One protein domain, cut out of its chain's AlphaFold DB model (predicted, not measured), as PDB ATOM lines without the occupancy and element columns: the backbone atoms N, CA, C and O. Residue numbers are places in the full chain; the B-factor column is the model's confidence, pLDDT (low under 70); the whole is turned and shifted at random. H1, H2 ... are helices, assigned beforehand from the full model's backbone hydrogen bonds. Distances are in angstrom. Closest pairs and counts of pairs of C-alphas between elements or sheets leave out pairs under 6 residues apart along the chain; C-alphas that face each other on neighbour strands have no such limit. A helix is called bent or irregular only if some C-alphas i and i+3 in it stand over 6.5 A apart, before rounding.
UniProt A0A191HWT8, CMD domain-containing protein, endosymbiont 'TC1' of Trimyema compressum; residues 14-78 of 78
ATOM      1  N   LYS A  14     140.213 199.718 238.576       97.44
ATOM      2  CA  LYS A  14     140.235 199.783 237.108       97.44
ATOM      3  C   LYS A  14     139.841 198.447 236.473       97.44
ATOM      4  O   LYS A  14     138.977 198.419 235.605       97.44
ATOM      5  N   THR A  15     140.420 197.341 236.939       97.25
ATOM      6  CA  THR A  15     140.082 195.997 236.453       97.25
ATOM      7  C   THR A  15     138.616 195.653 236.709       97.25
ATOM      8  O   THR A  15     137.970 195.077 235.838       97.25
ATOM      9  N   ARG A  16     138.060 196.032 237.867       95.94
ATOM     10  CA  ARG A  16     136.639 195.793 238.167       95.94
ATOM     11  C   ARG A  16     135.717 196.558 237.234       95.94
ATOM     12  O   ARG A  16     134.775 195.969 236.719       95.94
ATOM     13  N   GLU A  17     135.999 197.833 236.984       97.44
ATOM     14  CA  GLU A  17     135.168 198.638 236.086       97.44
ATOM     15  C   GLU A  17     135.217 198.125 234.644       97.44
ATOM     16  O   GLU A  17     134.177 198.063 233.995       97.44
ATOM     17  N   LEU A  18     136.379 197.664 234.161       98.31
ATOM     18  CA  LEU A  18     136.468 197.006 232.851       98.31
ATOM     19  C   LEU A  18     135.564 195.768 232.780       98.31
ATOM     20  O   LEU A  18     134.820 195.612 231.815       98.31
ATOM     21  N   ILE A  19     135.565 194.928 233.821       97.25
ATOM     22  CA  ILE A  19     134.694 193.746 233.895       97.25
ATOM     23  C   ILE A  19     133.217 194.150 233.937       97.25
ATOM     24  O   ILE A  19     132.409 193.557 233.223       97.25
ATOM     25  N   TYR A  20     132.848 195.154 234.736       96.62
ATOM     26  CA  TYR A  20     131.468 195.633 234.795       96.62
ATOM     27  C   TYR A  20     130.989 196.150 233.441       96.62
ATOM     28  O   TYR A  20     129.912 195.755 233.003       96.62
ATOM     29  N   VAL A  21     131.785 196.967 232.746       97.88
ATOM     30  CA  VAL A  21     131.439 197.436 231.396       97.88
ATOM     31  C   VAL A  21     131.277 196.247 230.442       97.88
ATOM     32  O   VAL A  21     130.264 196.181 229.748       97.88
ATOM     33  N   SER A  22     132.214 195.290 230.426       98.00
ATOM     34  CA  SER A  22     132.108 194.090 229.582       98.00
ATOM     35  C   SER A  22     130.820 193.306 229.844       98.00
ATOM     36  O   SER A  22     130.138 192.915 228.899       98.00
ATOM     37  N   LEU A  23     130.467 193.086 231.115       97.44
ATOM     38  CA  LEU A  23     129.266 192.345 231.501       97.44
ATOM     39  C   LEU A  23     127.986 193.107 231.154       97.44
ATOM     40  O   LEU A  23     127.056 192.515 230.615       97.44
ATOM     41  N   LEU A  24     127.937 194.414 231.413       97.81
ATOM     42  CA  LEU A  24     126.785 195.243 231.060       97.81
ATOM     43  C   LEU A  24     126.558 195.262 229.546       97.81
ATOM     44  O   LEU A  24     125.421 195.098 229.110       97.81
ATOM     45  N   ALA A  25     127.627 195.383 228.754       97.75
ATOM     46  CA  ALA A  25     127.548 195.325 227.297       97.75
ATOM     47  C   ALA A  25     127.107 193.940 226.794       97.75
ATOM     48  O   ALA A  25     126.254 193.841 225.914       97.75
ATOM     49  N   ALA A  26     127.644 192.860 227.370       97.56
ATOM     50  CA  ALA A  26     127.272 191.492 227.007       97.56
ATOM     51  C   ALA A  26     125.816 191.145 227.367       97.56
ATOM     52  O   ALA A  26     125.196 190.335 226.683       97.56
ATOM     53  N   LEU A  27     125.268 191.759 228.420       97.06
ATOM     54  CA  LEU A  27     123.891 191.554 228.882       97.06
ATOM     55  C   LEU A  27     122.887 192.566 228.301       97.06
ATOM     56  O   LEU A  27     121.696 192.463 228.587       97.06
ATOM     57  N   GLY A  28     123.342 193.554 227.522       95.69
ATOM     58  CA  GLY A  28     122.490 194.631 227.002       95.69
ATOM     59  C   GLY A  28     121.925 195.560 228.085       95.69
ATOM     60  O   GLY A  28     120.874 196.170 227.898       95.69
ATOM     61  N   LEU A  29     122.592 195.666 229.237       96.62
ATOM     62  CA  LEU A  29     122.158 196.475 230.382       96.62
ATOM     63  C   LEU A  29     122.704 197.907 230.285       96.62
ATOM     64  O   LEU A  29     123.498 198.369 231.106       96.62
ATOM     65  N   GLU A  30     122.268 198.626 229.255       95.06
ATOM     66  CA  GLU A  30     122.852 199.912 228.853       95.06
ATOM     67  C   GLU A  30     122.648 201.042 229.871       95.06
ATOM     68  O   GLU A  30     123.471 201.950 229.969       95.06
ATOM     69  N   THR A  31     121.598 200.968 230.692       95.00
ATOM     70  CA  THR A  31     121.311 201.956 231.746       95.00
ATOM     71  C   THR A  31     122.410 202.027 232.810       95.00
ATOM     72  O   THR A  31     122.628 203.089 233.393       95.00
ATOM     73  N   GLY A  32     123.136 200.926 233.039       94.81
ATOM     74  CA  GLY A  32     124.258 200.868 233.977       94.81
ATOM     75  C   GLY A  32     125.595 201.334 233.390       94.81
ATOM     76  O   GLY A  32     126.501 201.681 234.150       94.81
ATOM     77  N   LEU A  33     125.737 201.369 232.059       96.50
ATOM     78  CA  LEU A  33     127.019 201.650 231.401       96.50
ATOM     79  C   LEU A  33     127.597 203.023 231.765       96.50
ATOM     80  O   LEU A  33     128.763 203.061 232.159       96.50
ATOM     81  N   PRO A  34     126.842 204.143 231.717       97.62
ATOM     82  CA  PRO A  34     127.419 205.456 231.992       97.62
ATOM     83  C   PRO A  34     128.056 205.566 233.380       97.62
ATOM     84  O   PRO A  34     129.089 206.214 233.534       97.62
ATOM     85  N   HIS A  35     127.476 204.903 234.385       96.88
ATOM     86  CA  HIS A  35     128.023 204.898 235.738       96.88
ATOM     87  C   HIS A  35     129.402 204.227 235.782       96.88
ATOM     88  O   HIS A  35     130.369 204.842 236.234       96.88
ATOM     89  N   HIS A  36     129.508 202.999 235.269       97.69
ATOM     90  CA  HIS A  36     130.752 202.223 235.297       97.69
ATOM     91  C   HIS A  36     131.824 202.781 234.354       97.69
ATOM     92  O   HIS A  36     133.007 202.763 234.684       97.69
ATOM     93  N   VAL A  37     131.432 203.392 233.234       98.38
ATOM     94  CA  VAL A  37     132.357 204.133 232.363       98.38
ATOM     95  C   VAL A  37     132.976 205.327 233.096       98.38
ATOM     96  O   VAL A  37     134.186 205.541 233.023       98.38
ATOM     97  N   GLN A  38     132.184 206.081 233.862       98.12
ATOM     98  CA  GLN A  38     132.720 207.191 234.652       98.12
ATOM     99  C   GLN A  38     133.598 206.704 235.813       98.12
ATOM    100  O   GLN A  38     134.640 207.299 236.101       98.12
ATOM    101  N   GLN A  39     133.247 205.587 236.456       97.38
ATOM    102  CA  GLN A  39     134.125 204.966 237.453       97.38
ATOM    103  C   GLN A  39     135.448 204.480 236.844       97.38
ATOM    104  O   GLN A  39     136.493 204.664 237.474       97.38
ATOM    105  N   LEU A  40     135.425 203.930 235.625       98.31
ATOM    106  CA  LEU A  40     136.617 203.526 234.878       98.31
ATOM    107  C   LEU A  40     137.529 204.727 234.602       98.31
ATOM    108  O   LEU A  40     138.725 204.666 234.896       98.31
ATOM    109  N   LYS A  41     136.966 205.837 234.111       97.81
ATOM    110  CA  LYS A  41     137.692 207.095 233.867       97.81
ATOM    111  C   LYS A  41     138.339 207.622 235.150       97.81
ATOM    112  O   LYS A  41     139.537 207.900 235.177       97.81
ATOM    113  N   ASN A  42     137.592 207.642 236.257       97.38
ATOM    114  CA  ASN A  42     138.113 208.014 237.579       97.38
ATOM    115  C   ASN A  42     139.218 207.067 238.081       97.38
ATOM    116  O   ASN A  42     140.087 207.473 238.852       97.38
ATOM    117  N   ALA A  43     139.203 205.807 237.643       96.94
ATOM    118  CA  ALA A  43     140.233 204.814 237.922       96.94
ATOM    119  C   ALA A  43     141.410 204.849 236.924       96.94
ATOM    120  O   ALA A  43     142.240 203.937 236.940       96.94
ATOM    121  N   LYS A  44     141.516 205.893 236.085       97.94
ATOM    122  CA  LYS A  44     142.550 206.053 235.044       97.94
ATOM    123  C   LYS A  44     142.528 204.937 233.985       97.94
ATOM    124  O   LYS A  44     143.576 204.553 233.459       97.94
ATOM    125  N   GLY A  45     141.352 204.374 233.707       98.31
ATOM    126  CA  GLY A  45     141.137 203.558 232.513       98.31
ATOM    127  C   GLY A  45     141.094 204.427 231.258       98.31
ATOM    128  O   GLY A  45     140.684 205.583 231.340       98.31
ATOM    129  N   THR A  46     141.547 203.890 230.127       98.56
ATOM    130  CA  THR A  46     141.596 204.596 228.838       98.56
ATOM    131  C   THR A  46     140.392 204.269 227.951       98.56
ATOM    132  O   THR A  46     139.689 203.281 228.170       98.56
ATOM    133  N   GLU A  47     140.172 205.081 226.910       98.44
ATOM    134  CA  GLU A  47     139.158 204.795 225.883       98.44
ATOM    135  C   GLU A  47     139.467 203.477 225.147       98.44
ATOM    136  O   GLU A  47     138.567 202.671 224.930       98.44
ATOM    137  N   ASP A  48     140.740 203.194 224.849       98.56
ATOM    138  CA  ASP A  48     141.156 201.943 224.197       98.56
ATOM    139  C   ASP A  48     140.869 200.706 225.059       98.56
ATOM    140  O   ASP A  48     140.453 199.662 224.549       98.56
ATOM    141  N   GLU A  49     141.061 200.808 226.377       98.62
ATOM    142  CA  GLU A  49     140.726 199.731 227.312       98.62
ATOM    143  C   GLU A  49     139.215 199.526 227.402       98.62
ATOM    144  O   GLU A  49     138.760 198.383 227.443       98.62
ATOM    145  N   LEU A  50     138.436 200.611 227.373       98.44
ATOM    146  CA  LEU A  50     136.977 200.557 227.318       98.44
ATOM    147  C   LEU A  50     136.492 199.843 226.046       98.44
ATOM    148  O   LEU A  50     135.681 198.918 226.129       98.44
ATOM    149  N   ILE A  51     137.015 200.237 224.880       98.38
ATOM    150  CA  ILE A  51     136.700 199.612 223.588       98.38
ATOM    151  C   ILE A  51     137.074 198.128 223.621       98.38
ATOM    152  O   ILE A  51     136.257 197.277 223.266       98.38
ATOM    153  N   SER A  52     138.281 197.806 224.096       98.31
ATOM    154  CA  SER A  52     138.767 196.426 224.194       98.31
ATOM    155  C   SER A  52     137.882 195.576 225.105       98.31
ATOM    156  O   SER A  52     137.511 194.467 224.729       98.31
ATOM    157  N   ALA A  53     137.486 196.097 226.269       97.94
ATOM    158  CA  ALA A  53     136.617 195.404 227.216       97.94
ATOM    159  C   ALA A  53     135.242 195.077 226.611       97.94
ATOM    160  O   ALA A  53     134.734 193.969 226.794       97.94
ATOM    161  N   ILE A  54     134.652 196.006 225.856       97.69
ATOM    162  CA  ILE A  54     133.360 195.794 225.187       97.69
ATOM    163  C   ILE A  54     133.504 194.781 224.046       97.69
ATOM    164  O   ILE A  54     132.747 193.811 223.968       97.69
ATOM    165  N   LEU A  55     134.494 194.971 223.171       97.38
ATOM    166  CA  LEU A  55     134.682 194.128 221.988       97.38
ATOM    167  C   LEU A  55     135.193 192.722 222.321       97.38
ATOM    168  O   LEU A  55     134.927 191.795 221.558       97.38
ATOM    169  N   MET A  56     135.835 192.522 223.476       96.31
ATOM    170  CA  MET A  56     136.200 191.192 223.978       96.31
ATOM    171  C   MET A  56     134.975 190.276 224.131       96.31
ATOM    172  O   MET A  56     135.098 189.062 223.989       96.31
ATOM    173  N   GLY A  57     133.786 190.841 224.374       92.62
ATOM    174  CA  GLY A  57     132.536 190.085 224.443       92.62
ATOM    175  C   GLY A  57     131.972 189.666 223.080       92.62
ATOM    176  O   GLY A  57     131.122 188.782 223.036       92.62
ATOM    177  N   LEU A  58     132.437 190.237 221.962       95.25
ATOM    178  CA  LEU A  58     131.861 189.996 220.631       95.25
ATOM    179  C   LEU A  58     131.847 188.511 220.211       95.25
ATOM    180  O   LEU A  58     130.809 188.072 219.713       95.25
ATOM    181  N   PRO A  59     132.910 187.706 220.429       95.31
ATOM    182  CA  PRO A  59     132.918 186.298 220.022       95.31
ATOM    183  C   PRO A  59     131.900 185.421 220.763       95.31
ATOM    184  O   PRO A  59     131.516 184.378 220.242       95.31
ATOM    185  N   VAL A  60     131.478 185.820 221.969       95.19
ATOM    186  CA  VAL A  60     130.634 184.994 222.855       95.19
ATOM    187  C   VAL A  60     129.225 185.555 223.051       95.19
ATOM    188  O   VAL A  60     128.273 184.787 223.127       95.19
ATOM    189  N   ALA A  61     129.072 186.879 223.099       95.56
ATOM    190  CA  ALA A  61     127.792 187.567 223.278       95.56
ATOM    191  C   ALA A  61     127.193 188.065 221.949       95.56
ATOM    192  O   ALA A  61     126.022 188.440 221.886       95.56
ATOM    193  N   GLY A  62     127.970 188.057 220.861       93.44
ATOM    194  CA  GLY A  62     127.510 188.485 219.544       93.44
ATOM    195  C   GLY A  62     127.254 189.991 219.462       93.44
ATOM    196  O   GLY A  62     127.810 190.790 220.213       93.44
ATOM    197  N   LYS A  63     126.406 190.402 218.511       94.06
ATOM    198  CA  LYS A  63     126.224 191.813 218.123       94.06
ATOM    199  C   LYS A  63     125.742 192.726 219.260       94.06
ATOM    200  O   LYS A  63     125.943 193.934 219.158       94.06
ATOM    201  N   ILE A  64     125.160 192.186 220.333       93.94
ATOM    202  CA  ILE A  64     124.644 192.977 221.462       93.94
ATOM    203  C   ILE A  64     125.688 193.958 222.021       93.94
ATOM    204  O   ILE A  64     125.362 195.117 222.262       93.94
ATOM    205  N   VAL A  65     126.965 193.556 222.076       95.56
ATOM    206  CA  VAL A  65     128.051 194.412 222.587       95.56
ATOM    207  C   VAL A  65     128.316 195.634 221.705       95.56
ATOM    208  O   VAL A  65     128.761 196.669 222.192       95.56
ATOM    209  N   THR A  66     128.028 195.543 220.402       92.88
ATOM    210  CA  THR A  66     128.259 196.649 219.458       92.88
ATOM    211  C   THR A  66     127.261 197.787 219.655       92.88
ATOM    212  O   THR A  66     127.628 198.944 219.465       92.88
ATOM    213  N   THR A  67     126.036 197.485 220.100       90.69
ATOM    214  CA  THR A  67     125.015 198.492 220.430       90.69
ATOM    215  C   THR A  67     125.455 199.341 221.625       90.69
ATOM    216  O   THR A  67     125.350 200.564 221.605       90.69
ATOM    217  N   SER A  68     126.074 198.694 222.614       95.56
ATOM    218  CA  SER A  68     126.595 199.338 223.819       95.56
ATOM    219  C   SER A  68     127.825 200.224 223.582       95.56
ATOM    220  O   SER A  68     128.105 201.104 224.398       95.56
ATOM    221  N   LEU A  69     128.557 200.027 222.477       95.62
ATOM    222  CA  LEU A  69     129.802 200.751 222.202       95.62
ATOM    223  C   LEU A  69     129.578 202.262 222.061       95.62
ATOM    224  O   LEU A  69     130.330 203.043 222.639       95.62
ATOM    225  N   GLY A  70     128.533 202.681 221.341       94.50
ATOM    226  CA  GLY A  70     128.219 204.105 221.165       94.50
ATOM    227  C   GLY A  70     127.914 204.795 222.496       94.50
ATOM    228  O   GLY A  70     128.521 205.809 222.828       94.50
ATOM    229  N   ILE A  71     127.052 204.177 223.307       96.06
ATOM    230  CA  ILE A  71     126.651 204.693 224.625       96.06
ATOM    231  C   ILE A  71     127.857 204.811 225.560       96.06
ATOM    232  O   ILE A  71     128.004 205.808 226.270       96.06
ATOM    233  N   ALA A  72     128.735 203.807 225.558       97.38
ATOM    234  CA  ALA A  72     129.929 203.812 226.389       97.38
ATOM    235  C   ALA A  72     130.927 204.906 225.973       97.38
ATOM    236  O   ALA A  72     131.452 205.606 226.838       97.38
ATOM    237  N   LEU A  73     131.153 205.101 224.669       97.56
ATOM    238  CA  LEU A  73     132.041 206.153 224.164       97.56
ATOM    239  C   LEU A  73     131.503 207.554 224.471       97.56
ATOM    240  O   LEU A  73     132.256 208.414 224.935       97.56
ATOM    241  N   ASP A  74     130.202 207.772 224.291       97.06
ATOM    242  CA  ASP A  74     129.558 209.038 224.645       97.06
ATOM    243  C   ASP A  74     129.666 209.323 226.145       97.06
ATOM    244  O   ASP A  74     129.906 210.459 226.554       97.06
ATOM    245  N   ALA A  75     129.516 208.296 226.985       97.19
ATOM    246  CA  ALA A  75     129.679 208.435 228.426       97.19
ATOM    247  C   ALA A  75     131.129 208.736 228.833       97.19
ATOM    248  O   ALA A  75     131.328 209.496 229.775       97.19
ATOM    249  N   TYR A  76     132.126 208.174 228.144       97.94
ATOM    250  CA  TYR A  76     133.545 208.371 228.461       97.94
ATOM    251  C   TYR A  76     134.039 209.777 228.091       97.94
ATOM    252  O   TYR A  76     134.848 210.380 228.804       97.94
ATOM    253  N   ARG A  77     133.539 210.308 226.970       96.25
ATOM    254  CA  ARG A  77     133.940 211.610 226.415       96.25
ATOM    255  C   ARG A  77     133.259 212.802 227.087       96.25
ATOM    256  O   ARG A  77     133.758 213.916 226.955       96.25
ATOM    257  N   LYS A  78     132.168 212.568 227.821       89.06
ATOM    258  CA  LYS A  78     131.593 213.537 228.765       89.06
ATOM    259  C   LYS A  78     132.499 213.711 229.983       89.06
ATOM    260  O   LYS A  78     132.729 214.875 230.358       89.06
TER     261      LYS A  78
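This is residues 14 to 78 of the 78 residues of the protein "CMD domain-containing protein" of endosymbiont 'TC1' of Trimyema compressum (UniProt A0A191HWT8). What shape do these atoms make? Two pairs of antiparallel helices are stacked face to face and crossed: the hairpin of H1 and H2 makes one layer, H3 and H5 side by side make the other, and the very short H4 sits at one end. What is it built of? The 65 printed residues hold five named helices, in the order H1, H2, H3, H4, H5, and no named strand; the class is all helix. How closely is it folded? It is compact, with a radius of gyration of the C-alphas of 10.0 A and spans of 28 by 19 by 16 A.

What does the first helix meet? H1, residues 14 to 27, and H2, residues 30 to 42, form a helical hairpin: they touch, closest at the C-alphas of Glu 17 and Leu 40, 5.2 A apart, at a shallow tilt of 15 degrees, opposite ways. H1 also touches H3, residues 47 to 55, closest at the C-alphas of Ser 22 and Ile 54, 4.9 A apart, at a steep tilt of 40 degrees, the same way. Where do the later helices stand? H4, residues 58 to 61, is apart from H2 and only just touches H1, with 3 pairs of C-alphas within 8 A, the closest those of Ala 26 and Ala 61 at 5.4 A. H5, residues 64 to 77, touches H3 at a shallow tilt of 15 degrees, opposite ways, with the C-alphas of Ile 54 and Val 65 closest at 6.1 A. H5 touches H2 at a steep tilt of 44 degrees, closest at the C-alphas of Pro 34 and Ala 75, 5.2 A apart, and H1, H2 and H5 form a bundle, a group of helices that touch one another. How do the backbones run? In H1 and H3 every O i to N i+4 pair is within hydrogen-bond range, against 7 of 9 in H2 and 7 of 10 in H5; H4 is too short for such a pair.

Where does the first helix begin? H1 begins at C-alpha 14, (140.235, 199.783, 237.108), and measures 20.1 A from first to last C-alpha. How long are the others? H2 measures 19.4 A, H3 12.2 A, H4 5.4 A and H5 21.4 A. H2 is irregular, with C-alphas 31 and 34 7.0 A apart, and H5 only just so, with C-alphas 67 and 70 6.50 A apart. Where does the last helix end? H5 ends at C-alpha 77, (133.940, 211.610, 226.415).

How far does it reach? The two C-alphas farthest apart, those of Val 60 and Lys 78, are 29.2 A apart. Is anything missing or uncertain? The printed part has no cut, its four links are tight, and no printed residue is under 70 in pLDDT.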